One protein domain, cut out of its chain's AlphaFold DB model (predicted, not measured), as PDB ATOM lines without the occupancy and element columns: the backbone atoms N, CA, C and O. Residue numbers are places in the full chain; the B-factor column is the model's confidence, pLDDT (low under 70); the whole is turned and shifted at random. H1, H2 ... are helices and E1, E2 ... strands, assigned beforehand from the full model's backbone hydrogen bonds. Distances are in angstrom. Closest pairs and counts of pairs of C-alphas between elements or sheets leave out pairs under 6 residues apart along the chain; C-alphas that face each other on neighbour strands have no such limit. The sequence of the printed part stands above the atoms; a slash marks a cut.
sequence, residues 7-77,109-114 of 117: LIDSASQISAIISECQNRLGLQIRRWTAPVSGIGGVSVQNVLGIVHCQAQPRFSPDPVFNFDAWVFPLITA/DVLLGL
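AT A GLANCE: This is residues 7 to 77 and 109 to 114 of the 117 residues of the protein "DUF1758 domain-containing protein" of Acyrthosiphon pisum (UniProt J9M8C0). One strongly twisted sheet of five strands makes the core, with the short helix H1 over it. At one edge of the sheet the long strands E3 and E4 form a hairpin, and beyond them the short strands E2, E5 and E1 follow side by side; the turn of the hairpin and a long loop, residues 25 to 48, reach toward opposite ends of the longest axis. The printed part has 77 residues, with one named helix and five named strands in the order E1, E2, H1, E3, E4, E5; the sheet is mixed, in the order E1, E5, E2, E4, E3. The class is mostly strand, though named elements hold 32 of the 77 residues. The whole is compact, with a radius of gyration of the C-alphas of 12.7 A and spans of 39 by 26 by 23 A.

IN THESE COORDINATES: E4, residues 65 to 72, is the longest strand at 21.1 A. E3, residues 49 to 55, measures 19.1 A and begins at C-alpha 49, (53.404, -18.586, -16.544). E2, residues 15 to 18, measures 10.6 A, and E5, residues 110 to 113, 9.7 A, ending at C-alpha 113, (51.031, -25.184, -31.593). E1, residues 7 to 9, begins at C-alpha 7, (43.106, -21.692, -33.101). H1 is residues 19 to 24, 8.5 A long.

HOW THE PARTS SIT: E3 and E4 are antiparallel at 145 degrees, with N 53 and O 67 2.8 A apart, within hydrogen-bond range. E4 is parallel to E2 at 53 degrees; N 17 and O 70 are within range at 2.9 A. E2 and E5 are antiparallel at 168 degrees, with N 16 and O 111 at 2.8 A. E5 and E1 are parallel at 18 degrees, with N 112 and O 7 at 2.8 A. The pairing of E5 is staggered: residues 110 to 111 pair with E2 and 111 to 113 with E1. E1 and E3 are the edge strands and are apart. H1 is on the sheet at a height of 7.9 A, and only just stands up from it, rising 43 degrees. The closest C-alphas of H1 and E4 are those of Ser 19 and Phe 72, 5.7 A apart. In H1 every O i to N i+4 pair is within hydrogen-bond range.

THE WHOLE: The two C-alphas farthest apart, those of Gly 40 and Pro 61, are 39.1 A apart. Residues 78 to 108 are not printed; C-alphas 77 and 109 are 10.8 A apart across this cut, in the link from E4 to E5. The link from H1 to E3, 24 residues, is long. The mean pLDDT of the printed part is 89.8, and residues 39 to 42 are under 70.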
ATOM      1  N   LEU A   7      42.440 -21.847 -31.810       95.94
ATOM      2  CA  LEU A   7      43.106 -21.692 -33.101       95.94
ATOM      3  C   LEU A   7      44.218 -22.737 -33.212       95.94
ATOM      4  O   LEU A   7      45.094 -22.801 -32.353       95.94
ATOM      5  N   ILE A   8      44.196 -23.549 -34.265       94.56
ATOM      6  CA  ILE A   8      45.273 -24.501 -34.550       94.56
ATOM      7  C   ILE A   8      46.293 -23.797 -35.440       94.56
ATOM      8  O   ILE A   8      45.952 -23.375 -36.544       94.56
ATOM      9  N   ASP A   9      47.529 -23.683 -34.962       92.88
ATOM     10  CA  ASP A   9      48.619 -23.031 -35.679       92.88
ATOM     11  C   ASP A   9      49.790 -24.003 -35.863       92.88
ATOM     12  O   ASP A   9      50.547 -24.308 -34.939       92.88
ATOM     13  N   SER A  10      49.950 -24.494 -37.094       91.44
ATOM     14  CA  SER A  10      51.032 -25.413 -37.447       91.44
ATOM     15  C   SER A  10      52.411 -24.757 -37.485       91.44
ATOM     16  O   SER A  10      53.402 -25.475 -37.522       91.44
ATOM     17  N   ALA A  11      52.494 -23.426 -37.520       88.62
ATOM     18  CA  ALA A  11      53.760 -22.699 -37.518       88.62
ATOM     19  C   ALA A  11      54.214 -22.316 -36.101       88.62
ATOM     20  O   ALA A  11      55.364 -21.915 -35.914       88.62
ATOM     21  N   SER A  12      53.343 -22.458 -35.096       89.25
ATOM     22  CA  SER A  12      53.694 -22.183 -33.705       89.25
ATOM     23  C   SER A  12      54.397 -23.372 -33.046       89.25
ATOM     24  O   SER A  12      53.942 -24.517 -33.127       89.25
ATOM     25  N   GLN A  13      55.487 -23.072 -32.335       89.00
ATOM     26  CA  GLN A  13      56.240 -24.027 -31.509       89.00
ATOM     27  C   GLN A  13      55.672 -24.185 -30.093       89.00
ATOM     28  O   GLN A  13      56.074 -25.070 -29.342       89.00
ATOM     29  N   ILE A  14      54.747 -23.306 -29.707       91.12
ATOM     30  CA  ILE A  14      54.139 -23.308 -28.379       91.12
ATOM     31  C   ILE A  14      52.623 -23.334 -28.488       91.12
ATOM     32  O   ILE A  14      52.038 -22.864 -29.466       91.12
ATOM     33  N   SER A  15      51.985 -23.836 -27.438       95.44
ATOM     34  CA  SER A  15      50.570 -23.569 -27.201       95.44
ATOM     35  C   SER A  15      50.420 -22.398 -26.235       95.44
ATOM     36  O   SER A  15      51.270 -22.174 -25.373       95.44
ATOM     37  N   ALA A  16      49.337 -21.650 -26.368       95.62
ATOM     38  CA  ALA A  16      49.058 -20.475 -25.559       95.62
ATOM     39  C   ALA A  16      47.600 -20.466 -25.102       95.62
ATOM     40  O   ALA A  16      46.729 -21.008 -25.779       95.62
ATOM     41  N   ILE A  17      47.333 -19.837 -23.962       97.50
ATOM     42  CA  ILE A  17      45.988 -19.613 -23.424       97.50
ATOM     43  C   ILE A  17      45.886 -18.178 -22.904       97.50
ATOM     44  O   ILE A  17      46.827 -17.668 -22.291       97.50
ATOM     45  N   ILE A  18      44.757 -17.511 -23.144       97.00
ATOM     46  CA  ILE A  18      44.530 -16.182 -22.569       97.00
ATOM     47  C   ILE A  18      44.248 -16.281 -21.063       97.00
ATOM     48  O   ILE A  18      43.597 -17.222 -20.600       97.00
ATOM     49  N   SER A  19      44.701 -15.296 -20.290       96.81
ATOM     50  CA  SER A  19      44.550 -15.264 -18.831       96.81
ATOM     51  C   SER A  19      43.086 -15.301 -18.389       96.81
ATOM     52  O   SER A  19      42.753 -15.976 -17.419       96.81
ATOM     53  N   GLU A  20      42.185 -14.653 -19.133       97.12
ATOM     54  CA  GLU A  20      40.740 -14.723 -18.892       97.12
ATOM     55  C   GLU A  20      40.226 -16.171 -18.949       97.12
ATOM     56  O   GLU A  20      39.528 -16.627 -18.042       97.12
ATOM     57  N   CYS A  21      40.620 -16.925 -19.979       97.81
ATOM     58  CA  CYS A  21      40.222 -18.315 -20.156       97.81
ATOM     59  C   CYS A  21      40.838 -19.200 -19.070       97.81
ATOM     60  O   CYS A  21      40.119 -19.966 -18.431       97.81
ATOM     61  N   GLN A  22      42.135 -19.055 -18.793       97.50
ATOM     62  CA  GLN A  22      42.804 -19.774 -17.706       97.50
ATOM     63  C   GLN A  22      42.081 -19.569 -16.363       97.50
ATOM     64  O   GLN A  22      41.814 -20.550 -15.663       97.50
ATOM     65  N   ASN A  23      41.711 -18.327 -16.035       97.25
ATOM     66  CA  ASN A  23      40.964 -17.993 -14.822       97.25
ATOM     67  C   ASN A  23      39.565 -18.619 -14.823       97.25
ATOM     68  O   ASN A  23      39.173 -19.239 -13.836       97.25
ATOM     69  N   ARG A  24      38.832 -18.521 -15.940       97.31
ATOM     70  CA  ARG A  24      37.501 -19.127 -16.110       97.31
ATOM     71  C   ARG A  24      37.522 -20.648 -15.941       97.31
ATOM     72  O   ARG A  24      36.553 -21.216 -15.450       97.31
ATOM     73  N   LEU A  25      38.617 -21.299 -16.336       96.44
ATOM     74  CA  LEU A  25      38.832 -22.738 -16.182       96.44
ATOM     75  C   LEU A  25      39.390 -23.135 -14.801       96.44
ATOM     76  O   LEU A  25      39.479 -24.326 -14.511       96.44
ATOM     77  N   GLY A  26      39.798 -22.174 -13.963       96.62
ATOM     78  CA  GLY A  26      40.399 -22.435 -12.650       96.62
ATOM     79  C   GLY A  26      41.775 -23.115 -12.700       96.62
ATOM     80  O   GLY A  26      42.194 -23.733 -11.716       96.62
ATOM     81  N   LEU A  27      42.483 -23.039 -13.834       96.94
ATOM     82  CA  LEU A  27      43.764 -23.730 -14.016       96.94
ATOM     83  C   LEU A  27      44.862 -23.064 -13.183       96.94
ATOM     84  O   LEU A  27      44.980 -21.845 -13.154       96.94
ATOM     85  N   GLN A  28      45.705 -23.858 -12.526       96.62
ATOM     86  CA  GLN A  28      46.763 -23.328 -11.665       96.62
ATOM     87  C   GLN A  28      48.008 -22.957 -12.473       96.62
ATOM     88  O   GLN A  28      48.600 -23.812 -13.134       96.62
ATOM     89  N   ILE A  29      48.419 -21.690 -12.383       96.31
ATOM     90  CA  ILE A  29      49.618 -21.180 -13.053       96.31
ATOM     91  C   ILE A  29      50.871 -21.685 -12.333       96.31
ATOM     92  O   ILE A  29      51.056 -21.476 -11.134       96.31
ATOM     93  N   ARG A  30      51.774 -22.303 -13.092       95.00
ATOM     94  CA  ARG A  30      53.134 -22.641 -12.665       95.00
ATOM     95  C   ARG A  30      54.092 -21.543 -13.114       95.00
ATOM     96  O   ARG A  30      53.984 -21.030 -14.230       95.00
ATOM     97  N   ARG A  31      55.044 -21.186 -12.243       85.31
ATOM     98  CA  ARG A  31      56.080 -20.196 -12.568       85.31
ATOM     99  C   ARG A  31      56.920 -20.662 -13.754       85.31
ATOM    100  O   ARG A  31      57.297 -21.827 -13.837       85.31
ATOM    101  N   TRP A  32      57.257 -19.709 -14.612       82.56
ATOM    102  CA  TRP A  32      58.131 -19.884 -15.762       82.56
ATOM    103  C   TRP A  32      59.163 -18.761 -15.777       82.56
ATOM    104  O   TRP A  32      58.834 -17.618 -15.461       82.56
ATOM    105  N   THR A  33      60.413 -19.093 -16.089       73.25
ATOM    106  CA  THR A  33      61.547 -18.163 -15.973       73.25
ATOM    107  C   THR A  33      62.290 -17.935 -17.283       73.25
ATOM    108  O   THR A  33      63.059 -16.979 -17.365       73.25
ATOM    109  N   ALA A  34      62.074 -18.760 -18.310       74.69
ATOM    110  CA  ALA A  34      62.720 -18.558 -19.601       74.69
ATOM    111  C   ALA A  34      61.916 -17.575 -20.478       74.69
ATOM    112  O   ALA A  34      60.686 -17.561 -20.442       74.69
ATOM    113  N   PRO A  35      62.569 -16.730 -21.283       70.50
ATOM    114  CA  PRO A  35      61.854 -15.861 -22.208       70.50
ATOM    115  C   PRO A  35      61.157 -16.692 -23.295       70.50
ATOM    116  O   PRO A  35      61.723 -17.653 -23.816       70.50
ATOM    117  N   VAL A  36      59.928 -16.312 -23.645       78.00
ATOM    118  CA  VAL A  36      59.279 -16.770 -24.881       78.00
ATOM    119  C   VAL A  36      59.672 -15.794 -25.976       78.00
ATOM    120  O   VAL A  36      59.583 -14.591 -25.761       78.00
ATOM    121  N   SER A  37      60.080 -16.284 -27.143       77.81
ATOM    122  CA  SER A  37      60.494 -15.431 -28.262       77.81
ATOM    123  C   SER A  37      59.523 -15.553 -29.431       77.81
ATOM    124  O   SER A  37      59.103 -16.651 -29.788       77.81
ATOM    125  N   GLY A  38      59.170 -14.416 -30.025       73.69
ATOM    126  CA  GLY A  38      58.375 -14.325 -31.242       73.69
ATOM    127  C   GLY A  38      59.235 -14.311 -32.508       73.69
ATOM    128  O   GLY A  38      60.447 -14.546 -32.487       73.69
ATOM    129  N   ILE A  39      58.592 -13.995 -33.635       66.88
ATOM    130  CA  ILE A  39      59.255 -13.856 -34.938       66.88
ATOM    131  C   ILE A  39      60.363 -12.796 -34.841       66.88
ATOM    132  O   ILE A  39      60.154 -11.704 -34.315       66.88
ATOM    133  N   GLY A  40      61.556 -13.133 -35.339       68.62
ATOM    134  CA  GLY A  40      62.739 -12.268 -35.267       68.62
ATOM    135  C   GLY A  40      63.491 -12.318 -33.933       68.62
ATOM    136  O   GLY A  40      64.358 -11.482 -33.705       68.62
ATOM    137  N   GLY A  41      63.174 -13.270 -33.045       64.81
ATOM    138  CA  GLY A  41      63.857 -13.429 -31.756       64.81
ATOM    139  C   GLY A  41      63.461 -12.384 -30.710       64.81
ATOM    140  O   GLY A  41      64.087 -12.301 -29.655       64.81
ATOM    141  N   VAL A  42      62.425 -11.588 -30.987       64.81
ATOM    142  CA  VAL A  42      61.914 -10.576 -30.058       64.81
ATOM    143  C   VAL A  42      61.246 -11.278 -28.880       64.81
ATOM    144  O   VAL A  42      60.311 -12.054 -29.072       64.81
ATOM    145  N   SER A  43      61.713 -10.996 -27.664       70.44
ATOM    146  CA  SER A  43      61.095 -11.521 -26.445       70.44
ATOM    147  C   SER A  43      59.640 -11.058 -26.345       70.44
ATOM    148  O   SER A  43      59.344  -9.861 -26.413       70.44
ATOM    149  N   VAL A  44      58.730 -12.012 -26.182       73.56
ATOM    150  CA  VAL A  44      57.316 -11.766 -25.926       73.56
ATOM    151  C   VAL A  44      57.184 -11.353 -24.467       73.56
ATOM    152  O   VAL A  44      57.392 -12.143 -23.545       73.56
ATOM    153  N   GLN A  45      56.852 -10.084 -24.253       70.12
ATOM    154  CA  GLN A  45      56.584  -9.567 -22.917       70.12
ATOM    155  C   GLN A  45      55.261 -10.131 -22.372       70.12
ATOM    156  O   GLN A  45      54.372 -10.515 -23.130       70.12
ATOM    157  N   ASN A  46      55.113 -10.128 -21.044       76.31
ATOM    158  CA  ASN A  46      53.868 -10.452 -20.329       76.31
ATOM    159  C   ASN A  46      53.437 -11.930 -20.329       76.31
ATOM    160  O   ASN A  46      52.252 -12.225 -20.192       76.31
ATOM    161  N   VAL A  47      54.381 -12.870 -20.416       88.12
ATOM    162  CA  VAL A  47      54.109 -14.275 -20.071       88.12
ATOM    163  C   VAL A  47      53.830 -14.369 -18.568       88.12
ATOM    164  O   VAL A  47      54.699 -14.053 -17.757       88.12
ATOM    165  N   LEU A  48      52.633 -14.819 -18.187       91.19
ATOM    166  CA  LEU A  48      52.230 -14.931 -16.776       91.19
ATOM    167  C   LEU A  48      52.665 -16.259 -16.138       91.19
ATOM    168  O   LEU A  48      52.750 -16.368 -14.916       91.19
ATOM    169  N   GLY A  49      52.950 -17.266 -16.962       94.19
ATOM    170  CA  GLY A  49      53.404 -18.586 -16.544       94.19
ATOM    171  C   GLY A  49      52.926 -19.669 -17.503       94.19
ATOM    172  O   GLY A  49      52.584 -19.381 -18.651       94.19
ATOM    173  N   ILE A  50      52.898 -20.909 -17.024       96.06
ATOM    174  CA  ILE A  50      52.447 -22.078 -17.787       96.06
ATOM    175  C   ILE A  50      51.321 -22.773 -17.029       96.06
ATOM    176  O   ILE A  50      51.367 -22.890 -15.804       96.06
ATOM    177  N   VAL A  51      50.327 -23.273 -17.755       97.25
ATOM    178  CA  VAL A  51      49.292 -24.166 -17.223       97.25
ATOM    179  C   VAL A  51      49.298 -25.493 -17.963       97.25
ATOM    180  O   VAL A  51      49.635 -25.555 -19.143       97.25
ATOM    181  N   HIS A  52      48.895 -26.545 -17.256       97.31
ATOM    182  CA  HIS A  52      48.630 -27.842 -17.859       97.31
ATOM    183  C   HIS A  52      47.159 -27.929 -18.269       97.31
ATOM    184  O   HIS A  52      46.276 -27.635 -17.460       97.31
ATOM    185  N   CYS A  53      46.907 -28.349 -19.503       96.56
ATOM    186  CA  CYS A  53      45.585 -28.403 -20.106       96.56
ATOM    187  C   CYS A  53      45.256 -29.816 -20.598       96.56
ATOM    188  O   CYS A  53      46.114 -30.535 -21.111       96.56
ATOM    189  N   GLN A  54      43.971 -30.157 -20.517       95.88
ATOM    190  CA  GLN A  54      43.366 -31.300 -21.194       95.88
ATOM    191  C   GLN A  54      42.287 -30.806 -22.145       95.88
ATOM    192  O   GLN A  54      41.457 -29.976 -21.770       95.88
ATOM    193  N   ALA A  55      42.286 -31.333 -23.363       94.75
ATOM    194  CA  ALA A  55      41.261 -31.045 -24.351       94.75
ATOM    195  C   ALA A  55      40.773 -32.330 -25.018       94.75
ATOM    196  O   ALA A  55      41.509 -33.305 -25.146       94.75
ATOM    197  N   GLN A  56      39.515 -32.297 -25.445       94.56
ATOM    198  CA  GLN A  56      38.867 -33.353 -26.210       94.56
ATOM    199  C   GLN A  56      38.036 -32.725 -27.339       94.56
ATOM    200  O   GLN A  56      37.659 -31.548 -27.237       94.56
ATOM    201  N   PRO A  57      37.716 -33.475 -28.406       91.19
ATOM    202  CA  PRO A  57      36.790 -33.011 -29.427       91.19
ATOM    203  C   PRO A  57      35.431 -32.614 -28.836       91.19
ATOM    204  O   PRO A  57      34.928 -33.221 -27.894       91.19
ATOM    205  N   ARG A  58      34.772 -31.618 -29.435       90.56
ATOM    206  CA  ARG A  58      33.474 -31.122 -28.943       90.56
ATOM    207  C   ARG A  58      32.385 -32.201 -28.873       90.56
ATOM    208  O   ARG A  58      31.514 -32.124 -28.013       90.56
ATOM    209  N   PHE A  59      32.427 -33.174 -29.781       92.00
ATOM    210  CA  PHE A  59      31.378 -34.183 -29.962       92.00
ATOM    211  C   PHE A  59      31.858 -35.614 -29.697       92.00
ATOM    212  O   PHE A  59      31.183 -36.564 -30.077       92.00
ATOM    213  N   SER A  60      33.026 -35.779 -29.072       91.50
ATOM    214  CA  SER A  60      33.566 -37.087 -28.697       91.50
ATOM    215  C   SER A  60      34.348 -36.962 -27.388       91.50
ATOM    216  O   SER A  60      35.105 -36.002 -27.247       91.50
ATOM    217  N   PRO A  61      34.196 -37.897 -26.434       90.69
ATOM    218  CA  PRO A  61      35.029 -37.921 -25.232       90.69
ATOM    219  C   PRO A  61      36.498 -38.247 -25.545       90.69
ATOM    220  O   PRO A  61      37.378 -37.872 -24.781       90.69
ATOM    221  N   ASP A  62      36.767 -38.881 -26.690       92.81
ATOM    222  CA  ASP A  62      38.099 -39.316 -27.100       92.81
ATOM    223  C   ASP A  62      38.497 -38.774 -28.488       92.81
ATOM    224  O   ASP A  62      37.630 -38.592 -29.355       92.81
ATOM    225  N   PRO A  63      39.802 -38.549 -28.742       92.38
ATOM    226  CA  PRO A  63      40.898 -38.680 -27.782       92.38
ATOM    227  C   PRO A  63      40.983 -37.474 -26.837       92.38
ATOM    228  O   PRO A  63      40.807 -36.330 -27.259       92.38
ATOM    229  N   VAL A  64      41.342 -37.723 -25.577       94.69
ATOM    230  CA  VAL A  64      41.818 -36.666 -24.675       94.69
ATOM    231  C   VAL A  64      43.306 -36.449 -24.925       94.69
ATOM    232  O   VAL A  64      44.103 -37.384 -24.835       94.69
ATOM    233  N   PHE A  65      43.703 -35.213 -25.209       92.06
ATOM    234  CA  PHE A  65      45.109 -34.852 -25.346       92.06
ATOM    235  C   PHE A  65      45.531 -33.845 -24.280       92.06
ATOM    236  O   PHE A  65      44.796 -32.922 -23.923       92.06
ATOM    237  N   ASN A  66      46.745 -34.053 -23.774       95.12
ATOM    238  CA  ASN A  66      47.369 -33.230 -22.749       95.12
ATOM    239  C   ASN A  66      48.393 -32.297 -23.397       95.12
ATOM    240  O   ASN A  66      49.153 -32.710 -24.279       95.12
ATOM    241  N   PHE A  67      48.444 -31.049 -22.947       95.06
ATOM    242  CA  PHE A  67      49.426 -30.080 -23.419       95.06
ATOM    243  C   PHE A  67      49.688 -29.010 -22.364       95.06
ATOM    244  O   PHE A  67      48.823 -28.706 -21.546       95.06
ATOM    245  N   ASP A  68      50.879 -28.428 -22.414       95.75
ATOM    246  CA  ASP A  68      51.202 -27.242 -21.633       95.75
ATOM    247  C   ASP A  68      50.972 -25.997 -22.491       95.75
ATOM    248  O   ASP A  68      51.287 -25.981 -23.684       95.75
ATOM    249  N   ALA A  69      50.397 -24.962 -21.884       95.75
ATOM    250  CA  ALA A  69      50.094 -23.703 -22.545       95.75
ATOM    251  C   ALA A  69      50.666 -22.521 -21.763       95.75
ATOM    252  O   ALA A  69      50.514 -22.427 -20.543       95.75
ATOM    253  N   TRP A  70      51.291 -21.597 -22.486       95.44
ATOM    254  CA  TRP A  70      51.796 -20.350 -21.933       95.44
ATOM    255  C   TRP A  70      50.646 -19.366 -21.763       95.44
ATOM    256  O   TRP A  70      49.831 -19.178 -22.669       95.44
ATOM    257  N   VAL A  71      50.573 -18.743 -20.592       96.06
ATOM    258  CA  VAL A  71      49.493 -17.820 -20.251       96.06
ATOM    259  C   VAL A  71      49.872 -16.408 -20.682       96.06
ATOM    260  O   VAL A  71      50.855 -15.852 -20.188       96.06
ATOM    261  N   PHE A  72      49.060 -15.815 -21.555       93.88
ATOM    262  CA  PHE A  72      49.207 -14.434 -22.022       93.88
ATOM    263  C   PHE A  72      47.952 -13.614 -21.703       93.88
ATOM    264  O   PHE A  72      46.866 -14.178 -21.633       93.88
ATOM    265  N   PRO A  73      48.034 -12.281 -21.564       92.69
ATOM    266  CA  PRO A  73      46.840 -11.436 -21.502       92.69
ATOM    267  C   PRO A  73      45.985 -11.517 -22.776       92.69
ATOM    268  O   PRO A  73      44.762 -11.504 -22.702       92.69
ATOM    269  N   LEU A  74      46.634 -11.621 -23.939       91.31
ATOM    270  CA  LEU A  74      46.007 -11.726 -25.255       91.31
ATOM    271  C   LEU A  74      46.932 -12.511 -26.195       91.31
ATOM    272  O   LEU A  74      48.143 -12.302 -26.166       91.31
ATOM    273  N   ILE A  75      46.373 -13.391 -27.031       91.38
ATOM    274  CA  ILE A  75      47.132 -14.166 -28.034       91.38
ATOM    275  C   ILE A  75      47.092 -13.478 -29.400       91.38
ATOM    276  O   ILE A  75      48.105 -13.341 -30.079       91.38
ATOM    277  N   THR A  76      45.899 -13.070 -29.824       91.06
ATOM    278  CA  THR A  76      45.637 -12.494 -31.142       91.06
ATOM    279  C   THR A  76      44.400 -11.602 -31.075       91.06
ATOM    280  O   THR A  76      43.623 -11.688 -30.124       91.06
ATOM    281  N   ALA A  77      44.218 -10.743 -32.078       93.38
ATOM    282  CA  ALA A  77      42.958 -10.034 -32.268       93.38
ATOM    283  C   ALA A  77      41.816 -11.024 -32.552       93.38
ATOM    284  O   ALA A  77      42.059 -12.171 -32.929       93.38
ATOM    285  N   ASP A 109      40.538 -18.209 -27.320       97.50
ATOM    286  CA  ASP A 109      40.900 -18.556 -25.950       97.50
ATOM    287  C   ASP A 109      42.254 -19.272 -25.886       97.50
ATOM    288  O   ASP A 109      43.039 -19.056 -24.962       97.50
ATOM    289  N   VAL A 110      42.496 -20.166 -26.851       96.88
ATOM    290  CA  VAL A 110      43.647 -21.075 -26.881       96.88
ATOM    291  C   VAL A 110      44.251 -21.092 -28.281       96.88
ATOM    292  O   VAL A 110      43.534 -21.226 -29.268       96.88
ATOM    293  N   LEU A 111      45.574 -21.020 -28.381       96.62
ATOM    294  CA  LEU A 111      46.313 -21.361 -29.593       96.62
ATOM    295  C   LEU A 111      47.023 -22.691 -29.364       96.62
ATOM    296  O   LEU A 111      47.727 -22.855 -28.370       96.62
ATOM    297  N   LEU A 112      46.831 -23.637 -30.276       95.25
ATOM    298  CA  LEU A 112      47.470 -24.948 -30.247       95.25
ATOM    299  C   LEU A 112      48.602 -24.977 -31.271       95.25
ATOM    300  O   LEU A 112      48.347 -24.977 -32.476       95.25
ATOM    301  N   GLY A 113      49.837 -25.003 -30.773       93.12
ATOM    302  CA  GLY A 113      51.031 -25.184 -31.593       93.12
ATOM    303  C   GLY A 113      51.271 -26.658 -31.901       93.12
ATOM    304  O   GLY A 113      51.137 -27.507 -31.016       93.12
ATOM    305  N   LEU A 114      51.630 -26.963 -33.150       85.88
ATOM    306  CA  LEU A 114      51.883 -28.340 -33.597       85.88
ATOM    307  C   LEU A 114      53.369 -28.679 -33.750       85.88
ATOM    308  O   LEU A 114      53.709 -29.857 -33.847       85.88
TER     309      LEU A 114